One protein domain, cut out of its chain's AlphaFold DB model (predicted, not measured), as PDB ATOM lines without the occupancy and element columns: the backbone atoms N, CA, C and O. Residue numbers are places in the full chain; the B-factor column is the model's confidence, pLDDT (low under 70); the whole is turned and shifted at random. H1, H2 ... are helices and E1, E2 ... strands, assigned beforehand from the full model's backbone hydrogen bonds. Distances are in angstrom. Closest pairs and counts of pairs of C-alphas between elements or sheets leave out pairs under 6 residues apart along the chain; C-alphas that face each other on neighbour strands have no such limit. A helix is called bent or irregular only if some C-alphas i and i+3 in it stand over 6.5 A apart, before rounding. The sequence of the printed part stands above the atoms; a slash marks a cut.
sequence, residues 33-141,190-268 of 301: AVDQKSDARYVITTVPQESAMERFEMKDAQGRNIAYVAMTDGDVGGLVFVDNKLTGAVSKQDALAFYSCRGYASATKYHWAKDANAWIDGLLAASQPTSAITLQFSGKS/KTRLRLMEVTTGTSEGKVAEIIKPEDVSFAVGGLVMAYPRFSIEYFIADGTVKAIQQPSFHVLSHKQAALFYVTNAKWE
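AT A GLANCE: This is residues 33 to 141 and 190 to 268 of the 301 residues of an uncharacterized protein of Undibacterium sp. YM2 (UniProt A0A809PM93). A large, twisted sheet of eight strands curls round the helix H3, with H2 side by side with H3 on the same face and the shorter helices H1 and H5 over the opposite face. The sheet is made of two four-strand runs, E2 to E5 and E7 to E10, joined where E2 lies beside E10; H6 and H7 pack on H2, and a small separate sheet of E1 and E6 lies near the edge strand E5. The printed part has 188 residues with seven named helices and ten named strands, in the order E1 H1 E2 E3 E4 E5 H2 H3 E6 H4 H5 E7 E8 E9 E10 H6 H7. The large sheet has the order E5 E4 E3 E2 E10 E9 E8 E7, all antiparallel, and the class is mixed, helices and strands. The whole is compact and rounded, with a radius of gyration of the C-alphas of 15.5 A and spans of 39 by 38 by 37 A.

IN THESE COORDINATES: E1, residues 33 to 35, begins with C-alpha 33 at (19.181, -1.261, 8.624), and H1 holds residues 40 to 46. E2, residues 52 to 59, is 20.8 A long, E3, residues 65 to 71, is 20.1 A, E4 holds residues 78 to 82 and E5 residues 85 to 90. H2, residues 92 to 108, is the longest helix at 24.0 A, starting at C-alpha 92 (8.914, 2.771, -6.385). H3, residues 112 to 126, measures 17.8 A and is irregular, with C-alphas 114 and 117 8.4 A apart. E6 holds residues 132 to 136. After the cut come H4, residues 190 to 195, and H5, residues 204 to 210. E7 holds residues 215 to 219, E8 residues 222 to 227 at 16.4 A, E9 residues 232 to 237 at 16.7 A, and E10 residues 240 to 246 at 17.7 A. H6 holds residues 249 to 255, and H7, residues 257 to 260, ends with C-alpha 260 at (-5.399, 1.104, -6.014).

HOW THE PARTS SIT: E2 E3 E4 E5 and E7 E8 E9 E10 are two meanders, in which each strand is the antiparallel neighbour of the one before. Across E2 and E10, N 55 and O 246 are 2.7 A apart, within hydrogen-bond range; so are N 58 and O 66 across the hairpin of E2 and E3, at 2.9 A, and N 225 and O 234 across the hairpin of E8 and E9, at 2.9 A. H2 and H3 form a helical hairpin: they touch at a shallow tilt of 17 degrees, opposite ways, with the C-alphas of Ser 106 and Trp 112 closest at 5.2 A. The hub, H2, also touches H6 with its residues 103 to 107 alone, at a steep tilt of 62 degrees, the C-alphas of Ala 107 and Ser 253 being closest at 4.7 A. H2 touches H7, with the C-alphas of Ser 100 and Phe 260 closest at 4.4 A. H6 is on the same face of the sheet as H2 and H3, and H7 is not on the sheet. On the opposite face, H1 runs along the strands over E3, at a height over the sheet of 8.4 A. H5 is on the same face as H1 and lies only just over E10 and E9, with 3 of its C-alphas on each. H4 touches H5 at a shallow tilt of 12 degrees, opposite ways, the C-alphas of Arg 194 and Ile 210 being closest at 6.6 A, and H4 only grazes the sheet with residues 192 to 195. In the small sheet, E1 and E6 are antiparallel, with N 34 and O 133 at 2.8 A; the closest C-alphas of E1 and E5 are those of Asp 35 and Leu 86, 6.0 A apart. E1 and H2 are apart. Every O i to N i+4 pair is within hydrogen-bond range in H1, H2, H4 and H6, against 8 of 11 in H3 and 2 of 3 in H5, while H7 is too short for such a pair.

THE WHOLE: The two C-alphas farthest apart, those of Glu 209 and Asn 264, are 44.1 A apart. Residues 142 to 189 are not printed, and C-alphas 141 and 190 are 22.8 A apart across this cut. Of the links that are printed whole, none is long. The mean pLDDT of the printed part is 91.5, and residues 139 to 141 are under 70.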
ATOM      1  N   ALA A  33      18.176  -0.584   9.432       93.88
ATOM      2  CA  ALA A  33      19.181  -1.261   8.624       93.88
ATOM      3  C   ALA A  33      18.725  -2.699   8.356       93.88
ATOM      4  O   ALA A  33      18.328  -3.407   9.281       93.88
ATOM      5  N   VAL A  34      18.774  -3.109   7.093       94.44
ATOM      6  CA  VAL A  34      18.379  -4.436   6.628       94.44
ATOM      7  C   VAL A  34      19.506  -5.000   5.780       94.44
ATOM      8  O   VAL A  34      19.987  -4.350   4.857       94.44
ATOM      9  N   ASP A  35      19.912  -6.222   6.072       93.44
ATOM     10  CA  ASP A  35      20.941  -6.955   5.342       93.44
ATOM     11  C   ASP A  35      20.565  -8.439   5.203       93.44
ATOM     12  O   ASP A  35      19.493  -8.877   5.622       93.44
ATOM     13  N   GLN A  36      21.456  -9.246   4.630       91.38
ATOM     14  CA  GLN A  36      21.240 -10.690   4.467       91.38
ATOM     15  C   GLN A  36      21.164 -11.488   5.784       91.38
ATOM     16  O   GLN A  36      20.802 -12.666   5.751       91.38
ATOM     17  N   LYS A  37      21.530 -10.892   6.926       91.06
ATOM     18  CA  LYS A  37      21.417 -11.509   8.260       91.06
ATOM     19  C   LYS A  37      20.122 -11.120   8.968       91.06
ATOM     20  O   LYS A  37      19.782 -11.723   9.983       91.06
ATOM     21  N   SER A  38      19.426 -10.111   8.454       90.19
ATOM     22  CA  SER A  38      18.166  -9.626   8.996       90.19
ATOM     23  C   SER A  38      17.052 -10.624   8.702       90.19
ATOM     24  O   SER A  38      16.865 -11.024   7.555       90.19
ATOM     25  N   ASP A  39      16.298 -11.005   9.733       92.25
ATOM     26  CA  ASP A  39      15.134 -11.873   9.571       92.25
ATOM     27  C   ASP A  39      13.980 -11.110   8.902       92.25
ATOM     28  O   ASP A  39      13.593 -10.021   9.337       92.25
ATOM     29  N   ALA A  40      13.414 -11.691   7.847       92.12
ATOM     30  CA  ALA A  40      12.353 -11.056   7.069       92.12
ATOM     31  C   ALA A  40      11.120 -10.701   7.906       92.12
ATOM     32  O   ALA A  40      10.543  -9.626   7.738       92.12
ATOM     33  N   ARG A  41      10.724 -11.576   8.836       88.50
ATOM     34  CA  ARG A  41       9.538 -11.360   9.663       88.50
ATOM     35  C   ARG A  41       9.790 -10.262  10.687       88.50
ATOM     36  O   ARG A  41       8.918  -9.416  10.896       88.50
ATOM     37  N   TYR A  42      10.991 -10.197  11.258       89.56
ATOM     38  CA  TYR A  42      11.407  -9.054  12.073       89.56
ATOM     39  C   TYR A  42      11.311  -7.743  11.283       89.56
ATOM     40  O   TYR A  42      10.710  -6.788  11.769       89.56
ATOM     41  N   VAL A  43      11.826  -7.694  10.050       90.81
ATOM     42  CA  VAL A  43      11.753  -6.487   9.208       90.81
ATOM     43  C   VAL A  43      10.303  -6.098   8.915       90.81
ATOM     44  O   VAL A  43       9.911  -4.968   9.200       90.81
ATOM     45  N   ILE A  44       9.485  -7.028   8.412       87.75
ATOM     46  CA  ILE A  44       8.072  -6.794   8.061       87.75
ATOM     47  C   ILE A  44       7.277  -6.248   9.252       87.75
ATOM     48  O   ILE A  44       6.461  -5.340   9.088       87.75
ATOM     49  N   THR A  45       7.526  -6.778  10.449       84.12
ATOM     50  CA  THR A  45       6.799  -6.388  11.666       84.12
ATOM     51  C   THR A  45       7.350  -5.131  12.339       84.12
ATOM     52  O   THR A  45       6.628  -4.498  13.109       84.12
ATOM     53  N   THR A  46       8.590  -4.746  12.027       87.44
ATOM     54  CA  THR A  46       9.265  -3.561  12.577       87.44
ATOM     55  C   THR A  46       9.055  -2.316  11.717       87.44
ATOM     56  O   THR A  46       9.039  -1.207  12.253       87.44
ATOM     57  N   VAL A  47       8.874  -2.462  10.398       87.00
ATOM     58  CA  VAL A  47       8.498  -1.335   9.529       87.00
ATOM     59  C   VAL A  47       7.205  -0.705  10.082       87.00
ATOM     60  O   VAL A  47       6.225  -1.424  10.292       87.00
ATOM     61  N   PRO A  48       7.155   0.618  10.324       83.94
ATOM     62  CA  PRO A  48       5.942   1.279  10.805       83.94
ATOM     63  C   PRO A  48       4.778   1.128   9.818       83.94
ATOM     64  O   PRO A  48       4.991   1.049   8.609       83.94
ATOM     65  N   GLN A  49       3.541   1.053  10.316       79.94
ATOM     66  CA  GLN A  49       2.359   0.841   9.465       79.94
ATOM     67  C   GLN A  49       2.154   1.984   8.465       79.94
ATOM     68  O   GLN A  49       1.773   1.741   7.331       79.94
ATOM     69  N   GLU A  50       2.452   3.215   8.867       76.94
ATOM     70  CA  GLU A  50       2.403   4.417   8.036       76.94
ATOM     71  C   GLU A  50       3.446   4.439   6.910       76.94
ATOM     72  O   GLU A  50       3.219   5.066   5.876       76.94
ATOM     73  N   SER A  51       4.562   3.734   7.107       85.00
ATOM     74  CA  SER A  51       5.666   3.653   6.151       85.00
ATOM     75  C   SER A  51       5.510   2.489   5.172       85.00
ATOM     76  O   SER A  51       6.263   2.410   4.204       85.00
ATOM     77  N   ALA A  52       4.575   1.567   5.427       88.19
ATOM     78  CA  ALA A  52       4.321   0.417   4.572       88.19
ATOM     79  C   ALA A  52       3.062   0.636   3.732       88.19
ATOM     80  O   ALA A  52       1.970   0.805   4.268       88.19
ATOM     81  N   MET A  53       3.209   0.569   2.410       91.00
ATOM     82  CA  MET A  53       2.066   0.523   1.496       91.00
ATOM     83  C   MET A  53       1.372  -0.835   1.608       91.00
ATOM     84  O   MET A  53       0.147  -0.919   1.668       91.00
ATOM     85  N   GLU A  54       2.169  -1.898   1.690       93.00
ATOM     86  CA  GLU A  54       1.690  -3.246   1.943       93.00
ATOM     87  C   GLU A  54       2.801  -4.177   2.432       93.00
ATOM     88  O   GLU A  54       3.993  -3.881   2.321       93.00
ATOM     89  N   ARG A  55       2.390  -5.330   2.952       93.75
ATOM     90  CA  ARG A  55       3.218  -6.451   3.378       93.75
ATOM     91  C   ARG A  55       2.520  -7.741   3.006       93.75
ATOM     92  O   ARG A  55       1.306  -7.855   3.195       93.75
ATOM     93  N   PHE A  56       3.286  -8.733   2.585       95.62
ATOM     94  CA  PHE A  56       2.766 -10.088   2.520       95.62
ATOM     95  C   PHE A  56       3.831 -11.137   2.805       95.62
ATOM     96  O   PHE A  56       5.028 -10.915   2.620       95.62
ATOM     97  N   GLU A  57       3.355 -12.296   3.240       96.44
ATOM     98  CA  GLU A  57       4.136 -13.516   3.418       96.44
ATOM     99  C   GLU A  57       3.397 -14.662   2.727       96.44
ATOM    100  O   GLU A  57       2.189 -14.815   2.904       96.44
ATOM    101  N   MET A  58       4.094 -15.484   1.950       96.19
ATOM    102  CA  MET A  58       3.519 -16.681   1.329       96.19
ATOM    103  C   MET A  58       4.598 -17.710   0.992       96.19
ATOM    104  O   MET A  58       5.788 -17.429   1.099       96.19
ATOM    105  N   LYS A  59       4.187 -18.912   0.582       93.44
ATOM    106  CA  LYS A  59       5.107 -19.895  -0.004       93.44
ATOM    107  C   LYS A  59       5.018 -19.866  -1.520       93.44
ATOM    108  O   LYS A  59       3.907 -19.855  -2.044       93.44
ATOM    109  N   ASP A  60       6.162 -19.871  -2.194       93.19
ATOM    110  CA  ASP A  60       6.200 -20.021  -3.651       93.19
ATOM    111  C   ASP A  60       5.927 -21.469  -4.093       93.19
ATOM    112  O   ASP A  60       5.706 -22.373  -3.278       93.19
ATOM    113  N   ALA A  61       5.963 -21.705  -5.407       90.75
ATOM    114  CA  ALA A  61       5.743 -23.024  -5.992       90.75
ATOM    115  C   ALA A  61       6.788 -24.069  -5.551       90.75
ATOM    116  O   ALA A  61       6.507 -25.267  -5.581       90.75
ATOM    117  N   GLN A  62       7.978 -23.635  -5.129       93.06
ATOM    118  CA  GLN A  62       9.052 -24.486  -4.612       93.06
ATOM    119  C   GLN A  62       8.955 -24.692  -3.090       93.06
ATOM    120  O   GLN A  62       9.755 -25.430  -2.514       93.06
ATOM    121  N   GLY A  63       7.974 -24.071  -2.429       91.94
ATOM    122  CA  GLY A  63       7.760 -24.151  -0.988       91.94
ATOM    123  C   GLY A  63       8.660 -23.234  -0.157       91.94
ATOM    124  O   GLY A  63       8.630 -23.340   1.075       91.94
ATOM    125  N   ARG A  64       9.432 -22.344  -0.795       95.00
ATOM    126  CA  ARG A  64      10.286 -21.352  -0.121       95.00
ATOM    127  C   ARG A  64       9.430 -20.260   0.499       95.00
ATOM    128  O   ARG A  64       8.380 -19.912  -0.045       95.00
ATOM    129  N   ASN A  65       9.874 -19.707   1.625       94.62
ATOM    130  CA  ASN A  65       9.158 -18.592   2.246       94.62
ATOM    131  C   ASN A  65       9.495 -17.296   1.510       94.62
ATOM    132  O   ASN A  65      10.658 -16.896   1.473       94.62
ATOM    133  N   ILE A  66       8.482 -16.631   0.966       97.38
ATOM    134  CA  ILE A  66       8.618 -15.329   0.326       97.38
ATOM    135  C   ILE A  66       7.951 -14.289   1.207       97.38
ATOM    136  O   ILE A  66       6.776 -14.403   1.556       97.38
ATOM    137  N   ALA A  67       8.720 -13.265   1.545       97.31
ATOM    138  CA  ALA A  67       8.275 -12.136   2.337       97.31
ATOM    139  C   ALA A  67       8.509 -10.852   1.542       97.31
ATOM    140  O   ALA A  67       9.548 -10.688   0.898       97.31
ATOM    141  N   TYR A  68       7.554  -9.934   1.591       97.56
ATOM    142  CA  TYR A  68       7.640  -8.659   0.898       97.56
ATOM    143  C   TYR A  68       7.081  -7.538   1.754       97.56
ATOM    144  O   TYR A  68       6.074  -7.702   2.444       97.56
ATOM    145  N   VAL A  69       7.716  -6.375   1.664       96.31
ATOM    146  CA  VAL A  69       7.174  -5.125   2.189       96.31
ATOM    147  C   VAL A  69       7.414  -4.009   1.181       96.31
ATOM    148  O   VAL A  69       8.552  -3.769   0.773       96.31
ATOM    149  N   ALA A  70       6.342  -3.329   0.788       95.06
ATOM    150  CA  ALA A  70       6.388  -2.127  -0.032       95.06
ATOM    151  C   ALA A  70       6.369  -0.884   0.855       95.06
ATOM    152  O   ALA A  70       5.620  -0.833   1.832       95.06
ATOM    153  N   MET A  71       7.147   0.131   0.492       90.50
ATOM    154  CA  MET A  71       7.248   1.380   1.240       90.50
ATOM    155  C   MET A  71       6.398   2.478   0.603       90.50
ATOM    156  O   MET A  71       6.324   2.592  -0.620       90.50
ATOM    157  N   THR A  72       5.789   3.317   1.437       84.69
ATOM    158  CA  THR A  72       5.208   4.605   1.017       84.69
ATOM    159  C   THR A  72       6.283   5.692   0.906       84.69
ATOM    160  O   THR A  72       6.238   6.534   0.007       84.69
ATOM    161  N   ASP A  73       7.280   5.631   1.790       75.38
ATOM    162  CA  ASP A  73       8.346   6.620   1.958       75.38
ATOM    163  C   ASP A  73       9.729   6.093   1.517       75.38
ATOM    164  O   ASP A  73       9.912   4.914   1.220       75.38
ATOM    165  N   GLY A  74      10.736   6.974   1.510       79.00
ATOM    166  CA  GLY A  74      12.140   6.625   1.229       79.00
ATOM    167  C   GLY A  74      12.464   6.569  -0.263       79.00
ATOM    168  O   GLY A  74      11.688   7.071  -1.061       79.00
ATOM    169  N   ASP A  75      13.598   5.989  -0.659       81.44
ATOM    170  CA  ASP A  75      14.011   5.886  -2.078       81.44
ATOM    171  C   ASP A  75      13.699   4.514  -2.701       81.44
ATOM    172  O   ASP A  75      13.767   4.323  -3.914       81.44
ATOM    173  N   VAL A  76      13.314   3.552  -1.864       89.81
ATOM    174  CA  VAL A  76      13.089   2.150  -2.225       89.81
ATOM    175  C   VAL A  76      11.594   1.901  -2.328       89.81
ATOM    176  O   VAL A  76      10.849   2.316  -1.448       89.81
ATOM    177  N   GLY A  77      11.144   1.208  -3.374       91.56
ATOM    178  CA  GLY A  77       9.730   0.857  -3.512       91.56
ATOM    179  C   GLY A  77       9.316  -0.317  -2.636       91.56
ATOM    180  O   GLY A  77       8.223  -0.321  -2.085       91.56
ATOM    181  N   GLY A  78      10.188  -1.309  -2.475       95.94
ATOM    182  CA  GLY A  78       9.947  -2.433  -1.578       95.94
ATOM    183  C   GLY A  78      11.138  -3.371  -1.462       95.94
ATOM    184  O   GLY A  78      12.069  -3.303  -2.264       95.94
ATOM    185  N   LEU A  79      11.097  -4.244  -0.461       97.50
ATOM    186  CA  LEU A  79      12.116  -5.256  -0.189       97.50
ATOM    187  C   LEU A  79      11.527  -6.651  -0.345       97.50
ATOM    188  O   LEU A  79      10.434  -6.918   0.154       97.50
ATOM    189  N   VAL A  80      12.273  -7.531  -1.005       97.69
ATOM    190  CA  VAL A  80      11.912  -8.927  -1.246       97.69
ATOM    191  C   VAL A  80      12.869  -9.833  -0.479       97.69
ATOM    192  O   VAL A  80      14.096  -9.707  -0.579       97.69
ATOM    193  N   PHE A  81      12.292 -10.773   0.259       97.75
ATOM    194  CA  PHE A  81      13.001 -11.764   1.050       97.75
ATOM    195  C   PHE A  81      12.644 -13.167   0.573       97.75
ATOM    196  O   PHE A  81      11.475 -13.461   0.324       97.75
ATOM    197  N   VAL A  82      13.650 -14.035   0.502       96.75
ATOM    198  CA  VAL A  82      13.507 -15.462   0.191       96.75
ATOM    199  C   VAL A  82      14.155 -16.247   1.322       96.75
ATOM    200  O   VAL A  82      15.286 -15.949   1.709       96.75
ATOM    201  N   ASP A  83      13.427 -17.206   1.891       94.50
ATOM    202  CA  ASP A  83      13.852 -18.016   3.040       94.50
ATOM    203  C   ASP A  83      14.419 -17.157   4.182       94.50
ATOM    204  O   ASP A  83      15.492 -17.406   4.736       94.50
ATOM    205  N   ASN A  84      13.666 -16.101   4.499       92.38
ATOM    206  CA  ASN A  84      13.945 -15.089   5.519       92.38
ATOM    207  C   ASN A  84      15.197 -14.230   5.289       92.38
ATOM    208  O   ASN A  84      15.594 -13.512   6.203       92.38
ATOM    209  N   LYS A  85      15.795 -14.246   4.094       95.00
ATOM    210  CA  LYS A  85      16.984 -13.445   3.765       95.00
ATOM    211  C   LYS A  85      16.678 -12.385   2.721       95.00
ATOM    212  O   LYS A  85      15.998 -12.664   1.730       95.00
ATOM    213  N   LEU A  86      17.232 -11.186   2.911       96.62
ATOM    214  CA  LEU A  86      17.151 -10.116   1.917       96.62
ATOM    215  C   LEU A  86      17.724 -10.612   0.583       96.62
ATOM    216  O   LEU A  86      18.883 -11.020   0.509       96.62
ATOM    217  N   THR A  87      16.888 -10.590  -0.452       95.81
ATOM    218  CA  THR A  87      17.244 -11.062  -1.795       95.81
ATOM    219  C   THR A  87      17.329  -9.901  -2.775       95.81
ATOM    220  O   THR A  87      18.264  -9.834  -3.571       95.81
ATOM    221  N   GLY A  88      16.399  -8.950  -2.691       96.50
ATOM    222  CA  GLY A  88      16.394  -7.815  -3.599       96.50
ATOM    223  C   GLY A  88      15.492  -6.677  -3.164       96.50
ATOM    224  O   GLY A  88      14.737  -6.776  -2.195       96.50
ATOM    225  N   ALA A  89      15.580  -5.589  -3.916       96.94
ATOM    226  CA  ALA A  89      14.738  -4.416  -3.783       96.94
ATOM    227  C   ALA A  89      14.011  -4.143  -5.103       96.94
ATOM    228  O   ALA A  89      14.525  -4.435  -6.183       96.94
ATOM    229  N   VAL A  90      12.817  -3.569  -5.023       96.25
ATOM    230  CA  VAL A  90      12.049  -3.116  -6.189       96.25
ATOM    231  C   VAL A  90      11.967  -1.594  -6.212       96.25
ATOM    232  O   VAL A  90      11.985  -0.938  -5.165       96.25
ATOM    233  N   SER A  91      11.881  -1.025  -7.415       94.50
ATOM    234  CA  SER A  91      11.718   0.418  -7.599       94.50
ATOM    235  C   SER A  91      10.360   0.893  -7.068       94.50
ATOM    236  O   SER A  91       9.422   0.103  -6.941       94.50
ATOM    237  N   LYS A  92      10.214   2.193  -6.779       92.12
ATOM    238  CA  LYS A  92       8.914   2.771  -6.385       92.12
ATOM    239  C   LYS A  92       7.830   2.569  -7.432       92.12
ATOM    240  O   LYS A  92       6.691   2.279  -7.084       92.12
ATOM    241  N   GLN A  93       8.190   2.734  -8.702       92.31
ATOM    242  CA  GLN A  93       7.254   2.564  -9.803       92.31
ATOM    243  C   GLN A  93       6.772   1.115  -9.879       92.31
ATOM    244  O   GLN A  93       5.572   0.889  -9.992       92.31
ATOM    245  N   ASP A  94       7.684   0.148  -9.749       95.62
ATOM    246  CA  ASP A  94       7.321  -1.267  -9.761       95.62
ATOM    247  C   ASP A  94       6.508  -1.649  -8.516       95.62
ATOM    248  O   ASP A  94       5.499  -2.332  -8.639       95.62
ATOM    249  N   ALA A  95       6.867  -1.165  -7.325       96.06
ATOM    250  CA  ALA A  95       6.082  -1.417  -6.115       96.06
ATOM    251  C   ALA A  95       4.647  -0.880  -6.240       96.06
ATOM    252  O   ALA A  95       3.691  -1.594  -5.935       96.06
ATOM    253  N   LEU A  96       4.483   0.348  -6.746       94.25
ATOM    254  CA  LEU A  96       3.168   0.937  -6.998       94.25
ATOM    255  C   LEU A  96       2.393   0.149  -8.058       94.25
ATOM    256  O   LEU A  96       1.199  -0.097  -7.883       94.25
ATOM    257  N   ALA A  97       3.061  -0.265  -9.138       96.25
ATOM    258  CA  ALA A  97       2.461  -1.082 -10.185       96.25
ATOM    259  C   ALA A  97       1.954  -2.417  -9.630       96.25
ATOM    260  O   ALA A  97       0.815  -2.808  -9.883       96.25
ATOM    261  N   PHE A  98       2.787  -3.081  -8.832       97.56
ATOM    262  CA  PHE A  98       2.498  -4.366  -8.217       97.56
ATOM    263  C   PHE A  98       1.318  -4.284  -7.241       97.56
ATOM    264  O   PHE A  98       0.375  -5.072  -7.350       97.56
ATOM    265  N   TYR A  99       1.326  -3.290  -6.349       96.75
ATOM    266  CA  TYR A  99       0.238  -3.007  -5.409       96.75
ATOM    267  C   TYR A  99      -1.081  -2.727  -6.141       96.75
ATOM    268  O   TYR A  99      -2.093  -3.397  -5.916       96.75
ATOM    269  N   SER A 100      -1.054  -1.778  -7.080       96.00
ATOM    270  CA  SER A 100      -2.243  -1.318  -7.804       96.00
ATOM    271  C   SER A 100      -2.849  -2.433  -8.652       96.00
ATOM    272  O   SER A 100      -4.062  -2.632  -8.644       96.00
ATOM    273  N   CYS A 101      -2.019  -3.219  -9.345       97.50
ATOM    274  CA  CYS A 101      -2.507  -4.301 -10.189       97.50
ATOM    275  C   CYS A 101      -3.064  -5.490  -9.402       97.50
ATOM    276  O   CYS A 101      -4.078  -6.053  -9.822       97.50
ATOM    277  N   ARG A 102      -2.474  -5.863  -8.258       96.75
ATOM    278  CA  ARG A 102      -3.046  -6.911  -7.392       96.75
ATOM    279  C   ARG A 102      -4.348  -6.462  -6.730       96.75
ATOM    280  O   ARG A 102      -5.284  -7.259  -6.617       96.75
ATOM    281  N   GLY A 103      -4.439  -5.188  -6.357       95.19
ATOM    282  CA  GLY A 103      -5.677  -4.579  -5.884       95.19
ATOM    283  C   GLY A 103      -6.775  -4.570  -6.947       95.19
ATOM    284  O   GLY A 103      -7.876  -5.060  -6.695       95.19
ATOM    285  N   TYR A 104      -6.459  -4.114  -8.162       95.12
ATOM    286  CA  TYR A 104      -7.368  -4.140  -9.313       95.12
ATOM    287  C   TYR A 104      -7.842  -5.559  -9.650       95.12
ATOM    288  O   TYR A 104      -9.041  -5.782  -9.832       95.12
ATOM    289  N   ALA A 105      -6.929  -6.537  -9.691       94.81
ATOM    290  CA  ALA A 105      -7.275  -7.935  -9.934       94.81
ATOM    291  C   ALA A 105      -8.247  -8.466  -8.868       94.81
ATOM    292  O   ALA A 105      -9.256  -9.081  -9.215       94.81
ATOM    293  N   SER A 106      -7.993  -8.147  -7.593       94.12
ATOM    294  CA  SER A 106      -8.863  -8.530  -6.473       94.12
ATOM    295  C   SER A 106     -10.236  -7.858  -6.525       94.12
ATOM    296  O   SER A 106     -11.219  -8.477  -6.132       94.12
ATOM    297  N   ALA A 107     -10.317  -6.624  -7.031       91.69
ATOM    298  CA  ALA A 107     -11.563  -5.864  -7.134       91.69
ATOM    299  C   ALA A 107     -12.438  -6.260  -8.337       91.69
ATOM    300  O   ALA A 107     -13.651  -6.071  -8.293       91.69
ATOM    301  N   THR A 108     -11.846  -6.770  -9.422       89.81
ATOM    302  CA  THR A 108     -12.551  -6.934 -10.713       89.81
ATOM    303  C   THR A 108     -12.609  -8.360 -11.243       89.81
ATOM    304  O   THR A 108     -13.436  -8.652 -12.106       89.81
ATOM    305  N   LYS A 109     -11.742  -9.257 -10.760       83.50
ATOM    306  CA  LYS A 109     -11.659 -10.645 -11.230       83.50
ATOM    307  C   LYS A 109     -11.903 -11.610 -10.075       83.50
ATOM    308  O   LYS A 109     -13.023 -12.049  -9.836       83.50
ATOM    309  N   TYR A 110     -10.836 -11.956  -9.373       88.38
ATOM    310  CA  TYR A 110     -10.804 -12.853  -8.228       88.38
ATOM    311  C   TYR A 110      -9.666 -12.411  -7.317       88.38
ATOM    312  O   TYR A 110      -8.755 -11.698  -7.740       88.38
ATOM    313  N   HIS A 111      -9.699 -12.866  -6.069       93.94
ATOM    314  CA  HIS A 111      -8.664 -12.545  -5.096       93.94
ATOM    315  C   HIS A 111      -7.259 -12.874  -5.629       93.94
ATOM    316  O   HIS A 111      -7.017 -14.002  -6.063       93.94
ATOM    317  N   TRP A 112      -6.329 -11.911  -5.570       94.50
ATOM    318  CA  TRP A 112      -4.992 -12.022  -6.182       94.50
ATOM    319  C   TRP A 112      -4.243 -13.303  -5.788       94.50
ATOM    320  O   TRP A 112      -3.525 -13.878  -6.605       94.50
ATOM    321  N   ALA A 113      -4.448 -13.770  -4.550       94.38
ATOM    322  CA  ALA A 113      -3.756 -14.931  -4.005       94.38
ATOM    323  C   ALA A 113      -4.128 -16.263  -4.690       94.38
ATOM    324  O   ALA A 113      -3.456 -17.268  -4.473       94.38
ATOM    325  N   LYS A 114      -5.148 -16.287  -5.558       92.12
ATOM    326  CA  LYS A 114      -5.390 -17.432  -6.446       92.12
ATOM    327  C   LYS A 114      -4.180 -17.708  -7.348       92.12
ATOM    328  O   LYS A 114      -3.789 -18.860  -7.501       92.12
ATOM    329  N   ASP A 115      -3.567 -16.656  -7.890       93.62
ATOM    330  CA  ASP A 115      -2.407 -16.751  -8.788       93.62
ATOM    331  C   ASP A 115      -1.121 -16.314  -8.081       93.62
ATOM    332  O   ASP A 115      -0.214 -15.748  -8.692       93.62
ATOM    333  N   ALA A 116      -1.051 -16.517  -6.764       93.56
ATOM    334  CA  ALA A 116      -0.007 -15.935  -5.931       93.56
ATOM    335  C   ALA A 116       1.412 -16.279  -6.421       93.56
ATOM    336  O   ALA A 116       2.282 -15.413  -6.440       93.56
ATOM    337  N   ASN A 117       1.623 -17.517  -6.884       94.81
ATOM    338  CA  ASN A 117       2.905 -17.956  -7.442       94.81
ATOM    339  C   ASN A 117       3.301 -17.148  -8.685       94.81
ATOM    340  O   ASN A 117       4.421 -16.655  -8.752       94.81
ATOM    341  N   ALA A 118       2.373 -16.933  -9.622       95.31
ATOM    342  CA  ALA A 118       2.650 -16.163 -10.832       95.31
ATOM    343  C   ALA A 118       2.962 -14.692 -10.508       95.31
ATOM    344  O   ALA A 118       3.868 -14.096 -11.091       95.31
ATOM    345  N   TRP A 119       2.252 -14.106  -9.533       96.75
ATOM    346  CA  TRP A 119       2.552 -12.754  -9.052       96.75
ATOM    347  C   TRP A 119       3.954 -12.667  -8.438       96.75
ATOM    348  O   TRP A 119       4.677 -11.703  -8.697       96.75
ATOM    349  N   ILE A 120       4.354 -13.667  -7.651       96.12
ATOM    350  CA  ILE A 120       5.690 -13.725  -7.055       96.12
ATOM    351  C   ILE A 120       6.782 -13.871  -8.098       96.12
ATOM    352  O   ILE A 120       7.793 -13.183  -7.986       96.12
ATOM    353  N   ASP A 121       6.600 -14.727  -9.097       95.31
ATOM    354  CA  ASP A 121       7.606 -14.917 -10.141       95.31
ATOM    355  C   ASP A 121       7.886 -13.588 -10.858       95.31
ATOM    356  O   ASP A 121       9.044 -13.200 -11.041       95.31
ATOM    357  N   GLY A 122       6.828 -12.822 -11.154       94.94
ATOM    358  CA  GLY A 122       6.945 -11.465 -11.683       94.94
ATOM    359  C   GLY A 122       7.655 -10.497 -10.729       94.94
ATOM    360  O   GLY A 122       8.503  -9.717 -11.167       94.94
ATOM    361  N   LEU A 123       7.353 -10.546  -9.426       96.62
ATOM    362  CA  LEU A 123       8.006  -9.709  -8.411       96.62
ATOM    363  C   LEU A 123       9.502 -10.025  -8.274       96.62
ATOM    364  O   LEU A 123      10.324  -9.109  -8.246       96.62
ATOM    365  N   LEU A 124       9.862 -11.308  -8.212       95.44
ATOM    366  CA  LEU A 124      11.249 -11.764  -8.128       95.44
ATOM    367  C   LEU A 124      12.032 -11.349  -9.376       95.44
ATOM    368  O   LEU A 124      13.141 -10.835  -9.246       95.44
ATOM    369  N   ALA A 125      11.438 -11.479 -10.566       94.69
ATOM    370  CA  ALA A 125      12.043 -11.027 -11.819       94.69
ATOM    371  C   ALA A 125      12.204  -9.495 -11.902       94.69
ATOM    372  O   ALA A 125      13.112  -9.001 -12.572       94.69
ATOM    373  N   ALA A 126      11.332  -8.730 -11.239       94.31
ATOM    374  CA  ALA A 126      11.444  -7.274 -11.141       94.31
ATOM    375  C   ALA A 126      12.486  -6.823 -10.104       94.31
ATOM    376  O   ALA A 126      13.010  -5.709 -10.196       94.31
ATOM    377  N   SER A 127      12.777  -7.666  -9.111       96.44
ATOM    378  CA  SER A 127      13.676  -7.329  -8.013       96.44
ATOM    379  C   SER A 127      15.129  -7.207  -8.472       96.44
ATOM    380  O   SER A 127      15.652  -8.044  -9.205       96.44
ATOM    381  N   GLN A 128      15.795  -6.145  -8.025       96.50
ATOM    382  CA  GLN A 128      17.226  -5.950  -8.214       96.50
ATOM    383  C   GLN A 128      17.978  -6.521  -7.008       96.50
ATOM    384  O   GLN A 128      17.662  -6.139  -5.872       96.50
ATOM    385  N   PRO A 129      18.970  -7.412  -7.211       96.31
ATOM    386  CA  PRO A 129      19.741  -7.992  -6.119       96.31
ATOM    387  C   PRO A 129      20.315  -6.920  -5.190       96.31
ATOM    388  O   PRO A 129      20.934  -5.959  -5.641       96.31
ATOM    389  N   THR A 130      20.097  -7.074  -3.886       93.75
ATOM    390  CA  THR A 130      20.536  -6.111  -2.866       93.75
ATOM    391  C   THR A 130      21.015  -6.870  -1.634       93.75
ATOM    392  O   THR A 130      20.315  -7.745  -1.136       93.75
ATOM    393  N   SER A 131      22.212  -6.551  -1.135       91.06
ATOM    394  CA  SER A 131      22.815  -7.229   0.024       91.06
ATOM    395  C   SER A 131      22.614  -6.488   1.347       91.06
ATOM    396  O   SER A 131      22.590  -7.124   2.401       91.06
ATOM    397  N   ALA A 132      22.463  -5.163   1.297       94.31
ATOM    398  CA  ALA A 132      22.178  -4.321   2.450       94.31
ATOM    399  C   ALA A 132      21.489  -3.024   2.019       94.31
ATOM    400  O   ALA A 132      21.757  -2.495   0.939       94.31
ATOM    401  N   ILE A 133      20.616  -2.503   2.876       93.38
ATOM    402  CA  ILE A 133      19.888  -1.261   2.657       93.38
ATOM    403  C   ILE A 133      19.461  -0.645   3.985       93.38
ATOM    404  O   ILE A 133      19.161  -1.351   4.945       93.38
ATOM    405  N   THR A 134      19.401   0.681   4.039       93.00
ATOM    406  CA  THR A 134      18.865   1.392   5.201       93.00
ATOM    407  C   THR A 134      17.554   2.043   4.810       93.00
ATOM    408  O   THR A 134      17.531   2.973   4.005       93.00
ATOM    409  N   LEU A 135      16.463   1.564   5.398       90.25
ATOM    410  CA  LEU A 135      15.156   2.191   5.276       90.25
ATOM    411  C   LEU A 135      15.130   3.461   6.124       90.25
ATOM    412  O   LEU A 135      15.598   3.458   7.263       90.25
ATOM    413  N   GLN A 136      14.573   4.531   5.566       87.12
ATOM    414  CA  GLN A 136      14.356   5.803   6.249       87.12
ATOM    415  C   GLN A 136      12.854   6.047   6.339       87.12
ATOM    416  O   GLN A 136      12.148   5.947   5.336       87.12
ATOM    417  N   PHE A 137      12.371   6.365   7.532       85.62
ATOM    418  CA  PHE A 137      10.956   6.578   7.803       85.62
ATOM    419  C   PHE A 137      10.712   8.053   8.087       85.62
ATOM    420  O   PHE A 137      11.396   8.665   8.911       85.62
ATOM    421  N   SER A 138       9.719   8.635   7.413       72.19
ATOM    422  CA  SER A 138       9.423  10.067   7.530       72.19
ATOM    423  C   SER A 138       8.919  10.465   8.924       72.19
ATOM    424  O   SER A 138       8.985  11.635   9.299       72.19
ATOM    425  N   GLY A 139       8.395   9.503   9.696       63.91
ATOM    426  CA  GLY A 139       7.756   9.747  10.989       63.91
ATOM    427  C   GLY A 139       6.454  10.554  10.889       63.91
ATOM    428  O   GLY A 139       5.946  11.017  11.913       63.91
ATOM    429  N   LYS A 140       5.907  10.757   9.678       60.31
ATOM    430  CA  LYS A 140       4.593  11.378   9.478       60.31
ATOM    431  C   LYS A 140       3.510  10.383   9.916       60.31
ATOM    432  O   LYS A 140       3.335   9.340   9.304       60.31
ATOM    433  N   SER A 141       2.761  10.703  10.972       48.47
ATOM    434  CA  SER A 141       1.661   9.854  11.448       48.47
ATOM    435  C   SER A 141       0.559   9.685  10.388       48.47
ATOM    436  O   SER A 141       0.242  10.629   9.658       48.47
ATOM    437  N   LYS A 190      -3.232  -8.029  22.519       90.44
ATOM    438  CA  LYS A 190      -3.002  -9.469  22.689       90.44
ATOM    439  C   LYS A 190      -3.475 -10.263  21.473       90.44
ATOM    440  O   LYS A 190      -2.777 -11.163  21.014       90.44
ATOM    441  N   THR A 191      -4.652  -9.934  20.945       90.12
ATOM    442  CA  THR A 191      -5.207 -10.594  19.754       90.12
ATOM    443  C   THR A 191      -4.369 -10.273  18.523       90.12
ATOM    444  O   THR A 191      -4.020 -11.181  17.773       90.12
ATOM    445  N   ARG A 192      -3.970  -9.008  18.356       87.44
ATOM    446  CA  ARG A 192      -3.080  -8.557  17.283       87.44
ATOM    447  C   ARG A 192      -1.761  -9.326  17.300       87.44
ATOM    448  O   ARG A 192      -1.346  -9.813  16.257       87.44
ATOM    449  N   LEU A 193      -1.135  -9.474  18.468       88.31
ATOM    450  CA  LEU A 193       0.114 -10.224  18.616       88.31
ATOM    451  C   LEU A 193      -0.060 -11.698  18.236       88.31
ATOM    452  O   LEU A 193       0.733 -12.203  17.453       88.31
ATOM    453  N   ARG A 194      -1.135 -12.359  18.687       93.50
ATOM    454  CA  ARG A 194      -1.431 -13.749  18.292       93.50
ATOM    455  C   ARG A 194      -1.673 -13.894  16.789       93.50
ATOM    456  O   ARG A 194      -1.196 -14.845  16.185       93.50
ATOM    457  N   LEU A 195      -2.389 -12.958  16.163       91.19
ATOM    458  CA  LEU A 195      -2.556 -12.942  14.705       91.19
ATOM    459  C   LEU A 195      -1.199 -12.762  14.002       91.19
ATOM    460  O   LEU A 195      -0.904 -13.464  13.044       91.19
ATOM    461  N   MET A 196      -0.317 -11.916  14.531       87.62
ATOM    462  CA  MET A 196       1.054 -11.761  14.025       87.62
ATOM    463  C   MET A 196       1.969 -12.967  14.282       87.62
ATOM    464  O   MET A 196       3.080 -12.985  13.761       87.62
ATOM    465  N   GLU A 197       1.554 -13.975  15.051       91.50
ATOM    466  CA  GLU A 197       2.269 -15.255  15.194       91.50
ATOM    467  C   GLU A 197       1.876 -16.261  14.102       91.50
ATOM    468  O   GLU A 197       2.599 -17.229  13.871       91.50
ATOM    469  N   VAL A 198       0.770 -16.027  13.385       94.38
ATOM    470  CA  VAL A 198       0.327 -16.889  12.282       94.38
ATOM    471  C   VAL A 198       1.337 -16.826  11.141       94.38
ATOM    472  O   VAL A 198       1.669 -15.755  10.637       94.38
ATOM    473  N   THR A 199       1.834 -17.983  10.719       94.19
ATOM    474  CA  THR A 199       2.758 -18.137   9.588       94.19
ATOM    475  C   THR A 199       2.096 -18.900   8.446       94.19
ATOM    476  O   THR A 199       1.051 -19.543   8.609       94.19
ATOM    477  N   THR A 200       2.730 -18.881   7.279       93.94
ATOM    478  CA  THR A 200       2.348 -19.746   6.160       93.94
ATOM    479  C   THR A 200       2.457 -21.221   6.572       93.94
ATOM    480  O   THR A 200       3.413 -21.650   7.218       93.94
ATOM    481  N   GLY A 201       1.445 -22.017   6.232       95.06
ATOM    482  CA  GLY A 201       1.291 -23.402   6.685       95.06
ATOM    483  C   GLY A 201       0.553 -23.572   8.018       95.06
ATOM    484  O   GLY A 201       0.231 -24.705   8.376       95.06
ATOM    485  N   THR A 202       0.229 -22.491   8.739       97.06
ATOM    486  CA  THR A 202      -0.686 -22.569   9.894       97.06
ATOM    487  C   THR A 202      -2.039 -23.111   9.433       97.06
ATOM    488  O   THR A 202      -2.531 -22.713   8.380       97.06
ATOM    489  N   SER A 203      -2.648 -24.030  10.185       97.38
ATOM    490  CA  SER A 203      -3.961 -24.572   9.820       97.38
ATOM    491  C   SER A 203      -5.073 -23.540  10.010       97.38
ATOM    492  O   SER A 203      -5.022 -22.732  10.936       97.38
ATOM    493  N   GLU A 204      -6.114 -23.615   9.182       96.50
ATOM    494  CA  GLU A 204      -7.316 -22.775   9.290       96.50
ATOM    495  C   GLU A 204      -7.888 -22.771  10.713       96.50
ATOM    496  O   GLU A 204      -8.122 -21.711  11.292       96.50
ATOM    497  N   GLY A 205      -8.032 -23.959  11.314       95.81
ATOM    498  CA  GLY A 205      -8.561 -24.108  12.670       95.81
ATOM    499  C   GLY A 205      -7.759 -23.327  13.715       95.81
ATOM    500  O   GLY A 205      -8.349 -22.637  14.540       95.81
ATOM    501  N   LYS A 206      -6.421 -23.336  13.626       96.06
ATOM    502  CA  LYS A 206      -5.563 -22.568  14.545       96.06
ATOM    503  C   LYS A 206      -5.739 -21.059  14.385       96.06
ATOM    504  O   LYS A 206      -5.665 -20.334  15.373       96.06
ATOM    505  N   VAL A 207      -5.979 -20.579  13.165       95.38
ATOM    506  CA  VAL A 207      -6.274 -19.157  12.924       95.38
ATOM    507  C   VAL A 207      -7.631 -18.795  13.538       95.38
ATOM    508  O   VAL A 207      -7.733 -17.817  14.280       95.38
ATOM    509  N   ALA A 208      -8.653 -19.624  13.316       93.94
ATOM    510  CA  ALA A 208      -9.994 -19.423  13.866       93.94
ATOM    511  C   ALA A 208     -10.054 -19.507  15.408       93.94
ATOM    512  O   ALA A 208     -10.894 -18.850  16.025       93.94
ATOM    513  N   GLU A 209      -9.155 -20.271  16.040       95.06
ATOM    514  CA  GLU A 209      -8.986 -20.351  17.502       95.06
ATOM    515  C   GLU A 209      -8.408 -19.071  18.128       95.06
ATOM    516  O   GLU A 209      -8.569 -18.836  19.331       95.06
ATOM    517  N   ILE A 210      -7.706 -18.233  17.356       93.38
ATOM    518  CA  ILE A 210      -7.240 -16.930  17.850       93.38
ATOM    519  C   ILE A 210      -8.440 -16.009  18.020       93.38
ATOM    520  O   ILE A 210      -8.680 -15.492  19.113       93.38
ATOM    521  N   ILE A 211      -9.175 -15.828  16.926       91.94
ATOM    522  CA  ILE A 211     -10.441 -15.113  16.844       91.94
ATOM    523  C   ILE A 211     -11.139 -15.533  15.545       91.94
ATOM    524  O   ILE A 211     -10.491 -15.777  14.522       91.94
ATOM    525  N   LYS A 212     -12.474 -15.615  15.576       92.00
ATOM    526  CA  LYS A 212     -13.263 -15.875  14.367       92.00
ATOM    527  C   LYS A 212     -13.034 -14.758  13.338       92.00
ATOM    528  O   LYS A 212     -12.903 -13.603  13.748       92.00
ATOM    529  N   PRO A 213     -12.991 -15.082  12.036       89.25
ATOM    530  CA  PRO A 213     -12.858 -14.071  10.999       89.25
ATOM    531  C   PRO A 213     -14.051 -13.119  11.056       89.25
ATOM    532  O   PRO A 213     -15.190 -13.534  11.271       89.25
ATOM    533  N   GLU A 214     -13.762 -11.833  10.907       87.06
ATOM    534  CA  GLU A 214     -14.766 -10.765  10.917       87.06
ATOM    535  C   GLU A 214     -15.455 -10.646   9.556       87.06
ATOM    536  O   GLU A 214     -16.613 -10.243   9.481       87.06
ATOM    537  N   ASP A 215     -14.732 -11.006   8.497       88.69
ATOM    538  CA  ASP A 215     -15.226 -11.066   7.131       88.69
ATOM    539  C   ASP A 215     -14.622 -12.292   6.436       88.69
ATOM    540  O   ASP A 215     -13.457 -12.645   6.660       88.69
ATOM    541  N   VAL A 216     -15.432 -12.979   5.639       90.69
ATOM    542  CA  VAL A 216     -15.056 -14.229   4.980       90.69
ATOM    543  C   VAL A 216     -15.533 -14.202   3.543       90.69
ATOM    544  O   VAL A 216     -16.716 -14.002   3.274       90.69
ATOM    545  N   SER A 217     -14.621 -14.497   2.621       89.56
ATOM    546  CA  SER A 217     -14.944 -14.641   1.206       89.56
ATOM    547  C   SER A 217     -14.490 -15.991   0.676       89.56
ATOM    548  O   SER A 217     -13.339 -16.393   0.849       89.56
ATOM    549  N   PHE A 218     -15.404 -16.690   0.008       88.06
ATOM    550  CA  PHE A 218     -15.088 -17.902  -0.737       88.06
ATOM    551  C   PHE A 218     -14.492 -17.489  -2.082       88.06
ATOM    552  O   PHE A 218     -15.202 -17.053  -2.990       88.06
ATOM    553  N   ALA A 219     -13.171 -17.580  -2.186       83.50
ATOM    554  CA  ALA A 219     -12.433 -17.239  -3.389       83.50
ATOM    555  C   ALA A 219     -12.227 -18.488  -4.255       83.50
ATOM    556  O   ALA A 219     -12.237 -19.626  -3.785       83.50
ATOM    557  N   VAL A 220     -12.000 -18.297  -5.553       84.69
ATOM    558  CA  VAL A 220     -11.632 -19.428  -6.411       84.69
ATOM    559  C   VAL A 220     -10.313 -20.018  -5.908       84.69
ATOM    560  O   VAL A 220      -9.308 -19.314  -5.847       84.69
ATOM    561  N   GLY A 221     -10.324 -21.306  -5.563       84.12
ATOM    562  CA  GLY A 221      -9.151 -22.017  -5.052       84.12
ATOM    563  C   GLY A 221      -8.901 -21.871  -3.548       84.12
ATOM    564  O   GLY A 221      -7.892 -22.386  -3.076       84.12
ATOM    565  N   GLY A 222      -9.783 -21.211  -2.783       92.12
ATOM    566  CA  GLY A 222      -9.589 -21.094  -1.338       92.12
ATOM    567  C   GLY A 222     -10.599 -20.226  -0.589       92.12
ATOM    568  O   GLY A 222     -11.678 -19.887  -1.069       92.12
ATOM    569  N   LEU A 223     -10.222 -19.855   0.624       94.62
ATOM    570  CA  LEU A 223     -10.984 -19.034   1.553       94.62
ATOM    571  C   LEU A 223     -10.144 -17.819   1.931       94.62
ATOM    572  O   LEU A 223      -8.976 -17.966   2.285       94.62
ATOM    573  N   VAL A 224     -10.726 -16.627   1.908       96.31
ATOM    574  CA  VAL A 224     -10.117 -15.457   2.541       96.31
ATOM    575  C   VAL A 224     -10.753 -15.273   3.909       96.31
ATOM    576  O   VAL A 224     -11.954 -15.029   4.003       96.31
ATOM    577  N   MET A 225      -9.945 -15.381   4.962       97.06
ATOM    578  CA  MET A 225     -10.307 -14.992   6.324       97.06
ATOM    579  C   MET A 225      -9.734 -13.604   6.596       97.06
ATOM    580  O   MET A 225      -8.522 -13.454   6.775       97.06
ATOM    581  N   ALA A 226     -10.591 -12.588   6.612       93.19
ATOM    582  CA  ALA A 226     -10.190 -11.206   6.816       93.19
ATOM    583  C   ALA A 226     -10.520 -10.721   8.233       93.19
ATOM    584  O   ALA A 226     -11.543 -11.052   8.840       93.19
ATOM    585  N   TYR A 227      -9.621  -9.884   8.738       89.44
ATOM    586  CA  TYR A 227      -9.675  -9.277  10.058       89.44
ATOM    587  C   TYR A 227      -9.482  -7.757   9.911       89.44
ATOM    588  O   TYR A 227      -8.415  -7.235  10.259       89.44
ATOM    589  N   PRO A 228     -10.474  -7.027   9.351       85.19
ATOM    590  CA  PRO A 228     -10.394  -5.590   9.100       85.19
ATOM    591  C   PRO A 228      -9.904  -4.787  10.308       85.19
ATOM    592  O   PRO A 228      -9.057  -3.907  10.143       85.19
ATOM    593  N   ARG A 229     -10.362  -5.114  11.528       83.94
ATOM    594  CA  ARG A 229      -9.927  -4.414  12.754       83.94
ATOM    595  C   ARG A 229      -8.423  -4.504  13.005       83.94
ATOM    596  O   ARG A 229      -7.864  -3.609  13.630       83.94
ATOM    597  N   PHE A 230      -7.776  -5.552  12.508       83.94
ATOM    598  CA  PHE A 230      -6.341  -5.797  12.642       83.94
ATOM    599  C   PHE A 230      -5.572  -5.545  11.337       83.94
ATOM    600  O   PHE A 230      -4.364  -5.768  11.294       83.94
ATOM    601  N   SER A 231      -6.250  -5.065  10.283       87.81
ATOM    602  CA  SER A 231      -5.662  -4.802   8.962       87.81
ATOM    603  C   SER A 231      -4.866  -5.994   8.411       87.81
ATOM    604  O   SER A 231      -3.779  -5.823   7.867       87.81
ATOM    605  N   ILE A 232      -5.388  -7.209   8.568       90.69
ATOM    606  CA  ILE A 232      -4.752  -8.440   8.086       90.69
ATOM    607  C   ILE A 232      -5.790  -9.363   7.465       90.69
ATOM    608  O   ILE A 232      -6.950  -9.390   7.880       90.69
ATOM    609  N   GLU A 233      -5.363 -10.135   6.483       95.00
ATOM    610  CA  GLU A 233      -6.107 -11.277   5.975       95.00
ATOM    611  C   GLU A 233      -5.193 -12.477   5.765       95.00
ATOM    612  O   GLU A 233      -3.980 -12.340   5.571       95.00
ATOM    613  N   TYR A 234      -5.818 -13.649   5.753       97.62
ATOM    614  CA  TYR A 234      -5.186 -14.905   5.399       97.62
ATOM    615  C   TYR A 234      -5.940 -15.521   4.234       97.62
ATOM    616  O   TYR A 234      -7.153 -15.731   4.308       97.62
ATOM    617  N   PHE A 235      -5.213 -15.844   3.174       97.12
ATOM    618  CA  PHE A 235      -5.711 -16.714   2.123       97.12
ATOM    619  C   PHE A 235      -5.383 -18.159   2.486       97.12
ATOM    620  O   PHE A 235      -4.220 -18.518   2.693       97.12
ATOM    621  N   ILE A 236      -6.418 -18.980   2.573       96.75
ATOM    622  CA  ILE A 236      -6.366 -20.369   3.005       96.75
ATOM    623  C   ILE A 236      -6.733 -21.259   1.830       96.75
ATOM    624  O   ILE A 236      -7.781 -21.091   1.215       96.75
ATOM    625  N   ALA A 237      -5.889 -22.244   1.560       94.75
ATOM    626  CA  ALA A 237      -6.201 -23.336   0.651       94.75
ATOM    627  C   ALA A 237      -5.679 -24.640   1.253       94.75
ATOM    628  O   ALA A 237      -4.736 -24.634   2.048       94.75
ATOM    629  N   ASP A 238      -6.316 -25.760   0.923       93.75
ATOM    630  CA  ASP A 238      -5.982 -27.077   1.484       93.75
ATOM    631  C   ASP A 238      -5.927 -27.077   3.030       93.75
ATOM    632  O   ASP A 238      -5.049 -27.686   3.640       93.75
ATOM    633  N   GLY A 239      -6.812 -26.309   3.678       94.56
ATOM    634  CA  GLY A 239      -6.902 -26.196   5.141       94.56
ATOM    635  C   GLY A 239      -5.737 -25.466   5.825       94.56
ATOM    636  O   GLY A 239      -5.626 -25.517   7.053       94.56
ATOM    637  N   THR A 240      -4.860 -24.791   5.073       96.88
ATOM    638  CA  THR A 240      -3.696 -24.066   5.614       96.88
ATOM    639  C   THR A 240      -3.549 -22.669   5.023       96.88
ATOM    640  O   THR A 240      -3.947 -22.409   3.889       96.88
ATOM    641  N   VAL A 241      -2.941 -21.760   5.785       97.31
ATOM    642  CA  VAL A 241      -2.591 -20.406   5.344       97.31
ATOM    643  C   VAL A 241      -1.544 -20.491   4.236       97.31
ATOM    644  O   VAL A 241      -0.417 -20.929   4.470       97.31
ATOM    645  N   LYS A 242      -1.902 -20.051   3.031       96.00
ATOM    646  CA  LYS A 242      -0.996 -19.988   1.878       96.00
ATOM    647  C   LYS A 242      -0.388 -18.607   1.705       96.00
ATOM    648  O   LYS A 242       0.786 -18.521   1.358       96.00
ATOM    649  N   ALA A 243      -1.161 -17.560   1.984       96.31
ATOM    650  CA  ALA A 243      -0.691 -16.185   1.956       96.31
ATOM    651  C   ALA A 243      -1.265 -15.378   3.122       96.31
ATOM    652  O   ALA A 243      -2.396 -15.598   3.554       96.31
ATOM    653  N   ILE A 244      -0.468 -14.438   3.607       96.69
ATOM    654  CA  ILE A 244      -0.803 -13.440   4.619       96.69
ATOM    655  C   ILE A 244      -0.645 -12.088   3.948       96.69
ATOM    656  O   ILE A 244       0.389 -11.857   3.331       96.69
ATOM    657  N   GLN A 245      -1.625 -11.201   4.071       95.56
ATOM    658  CA  GLN A 245      -1.586  -9.882   3.439       95.56
ATOM    659  C   GLN A 245      -2.002  -8.800   4.438       95.56
ATOM    660  O   GLN A 245      -2.976  -8.950   5.181       95.56
ATOM    661  N   GLN A 246      -1.248  -7.701   4.461       92.38
ATOM    662  CA  GLN A 246      -1.510  -6.520   5.284       92.38
ATOM    663  C   GLN A 246      -1.247  -5.242   4.470       92.38
ATOM    664  O   GLN A 246      -0.169  -5.120   3.896       92.38
ATOM    665  N   PRO A 247      -2.156  -4.255   4.442       90.44
ATOM    666  CA  PRO A 247      -3.541  -4.323   4.917       90.44
ATOM    667  C   PRO A 247      -4.352  -5.388   4.160       90.44
ATOM    668  O   PRO A 247      -3.925  -5.842   3.104       90.44
ATOM    669  N   SER A 248      -5.516  -5.789   4.680       88.75
ATOM    670  CA  SER A 248      -6.387  -6.770   4.006       88.75
ATOM    671  C   SER A 248      -6.813  -6.270   2.619       88.75
ATOM    672  O   SER A 248      -7.625  -5.348   2.510       88.75
ATOM    673  N   PHE A 249      -6.293  -6.887   1.555       90.88
ATOM    674  CA  PHE A 249      -6.652  -6.546   0.182       90.88
ATOM    675  C   PHE A 249      -8.097  -6.898  -0.134       90.88
ATOM    676  O   PHE A 249      -8.728  -6.174  -0.898       90.88
ATOM    677  N   HIS A 250      -8.657  -7.946   0.461       90.94
ATOM    678  CA  HIS A 250     -10.076  -8.256   0.369       90.94
ATOM    679  C   HIS A 250     -10.928  -7.064   0.808       90.94
ATOM    680  O   HIS A 250     -11.756  -6.579   0.039       90.94
ATOM    681  N   VAL A 251     -10.662  -6.510   1.992       87.88
ATOM    682  CA  VAL A 251     -11.406  -5.350   2.497       87.88
ATOM    683  C   VAL A 251     -11.154  -4.119   1.633       87.88
ATOM    684  O   VAL A 251     -12.109  -3.433   1.257       87.88
ATOM    685  N   LEU A 252      -9.892  -3.839   1.293       87.12
ATOM    686  CA  LEU A 252      -9.547  -2.667   0.488       87.12
ATOM    687  C   LEU A 252     -10.173  -2.729  -0.907       87.12
ATOM    688  O   LEU A 252     -10.746  -1.745  -1.358       87.12
ATOM    689  N   SER A 253     -10.133  -3.877  -1.578       90.12
ATOM    690  CA  SER A 253     -10.679  -4.040  -2.933       90.12
ATOM    691  C   SER A 253     -12.195  -3.893  -2.989       90.12
ATOM    692  O   SER A 253     -12.705  -3.376  -3.977       90.12
ATOM    693  N   HIS A 254     -12.913  -4.268  -1.929       86.62
ATOM    694  CA  HIS A 254     -14.374  -4.174  -1.898       86.62
ATOM    695  C   HIS A 254     -14.880  -2.825  -1.379       86.62
ATOM    696  O   HIS A 254     -15.927  -2.355  -1.816       86.62
ATOM    697  N   LYS A 255     -14.169  -2.199  -0.431       86.25
ATOM    698  CA  LYS A 255     -14.657  -0.995   0.271       86.25
ATOM    699  C   LYS A 255     -13.890   0.277  -0.079       86.25
ATOM    700  O   LYS A 255     -14.403   1.368   0.137       86.25
ATOM    701  N   GLN A 256     -12.658   0.156  -0.569       88.25
ATOM    702  CA  GLN A 256     -11.722   1.269  -0.758       88.25
ATOM    703  C   GLN A 256     -10.892   1.110  -2.044       88.25
ATOM    704  O   GLN A 256      -9.720   1.478  -2.078       88.25
ATOM    705  N   ALA A 257     -11.495   0.584  -3.119       87.44
ATOM    706  CA  ALA A 257     -10.794   0.269  -4.370       87.44
ATOM    707  C   ALA A 257     -10.043   1.468  -4.979       87.44
ATOM    708  O   ALA A 257      -9.038   1.288  -5.662       87.44
ATOM    709  N   ALA A 258     -10.493   2.694  -4.686       87.62
ATOM    710  CA  ALA A 258      -9.826   3.932  -5.084       87.62
ATOM    711  C   ALA A 258      -8.368   4.031  -4.597       87.62
ATOM    712  O   ALA A 258      -7.573   4.714  -5.233       87.62
ATOM    713  N   LEU A 259      -7.983   3.328  -3.524       85.44
ATOM    714  CA  LEU A 259      -6.590   3.271  -3.062       85.44
ATOM    715  C   LEU A 259      -5.649   2.605  -4.072       85.44
ATOM    716  O   LEU A 259      -4.452   2.863  -4.036       85.44
ATOM    717  N   PHE A 260      -6.173   1.756  -4.957       89.50
ATOM    718  CA  PHE A 260      -5.399   1.104  -6.014       89.50
ATOM    719  C   PHE A 260      -5.375   1.909  -7.310       89.50
ATOM    720  O   PHE A 260      -4.722   1.497  -8.262       89.50
ATOM    721  N   TYR A 261      -6.116   3.016  -7.386       88.31
ATOM    722  CA  TYR A 261      -6.250   3.778  -8.614       88.31
ATOM    723  C   TYR A 261      -4.982   4.583  -8.908       88.31
ATOM    724  O   TYR A 261      -4.505   5.364  -8.085       88.31
ATOM    725  N   VAL A 262      -4.485   4.440 -10.134       89.50
ATOM    726  CA  VAL A 262      -3.407   5.250 -10.692       89.50
ATOM    727  C   VAL A 262      -3.899   5.854 -11.999       89.50
ATOM    728  O   VAL A 262      -4.358   5.152 -12.902       89.50
ATOM    729  N   THR A 263      -3.810   7.176 -12.105       89.12
ATOM    730  CA  THR A 263      -4.222   7.911 -13.302       89.12
ATOM    731  C   THR A 263      -3.443   7.427 -14.529       89.12
ATOM    732  O   THR A 263      -2.225   7.286 -14.472       89.12
ATOM    733  N   ASN A 264      -4.140   7.217 -15.651       90.56
ATOM    734  CA  ASN A 264      -3.579   6.735 -16.924       90.56
ATOM    735  C   ASN A 264      -2.927   5.340 -16.869       90.56
ATOM    736  O   ASN A 264      -2.119   5.009 -17.738       90.56
ATOM    737  N   ALA A 265      -3.262   4.518 -15.872       93.94
ATOM    738  CA  ALA A 265      -2.848   3.123 -15.868       93.94
ATOM    739  C   ALA A 265      -3.575   2.318 -16.959       93.94
ATOM    740  O   ALA A 265      -4.767   2.498 -17.214       93.94
ATOM    741  N   LYS A 266      -2.839   1.398 -17.583       95.88
ATOM    742  CA  LYS A 266      -3.333   0.396 -18.531       95.88
ATOM    743  C   LYS A 266      -3.822  -0.821 -17.753       95.88
ATOM    744  O   LYS A 266      -3.091  -1.799 -17.589       95.88
ATOM    745  N   TRP A 267      -5.028  -0.737 -17.196       94.88
ATOM    746  CA  TRP A 267      -5.596  -1.765 -16.313       94.88
ATOM    747  C   TRP A 267      -5.696  -3.152 -16.960       94.88
ATOM    748  O   TRP A 267      -5.604  -4.170 -16.276       94.88
ATOM    749  N   GLU A 268      -5.814  -3.221 -18.282       94.38
ATOM    750  CA  GLU A 268      -5.763  -4.456 -19.063       94.38
ATOM    751  C   GLU A 268      -4.426  -5.203 -18.925       94.38
ATOM    752  O   GLU A 268      -4.396  -6.430 -19.013       94.38
TER     753      GLU A 268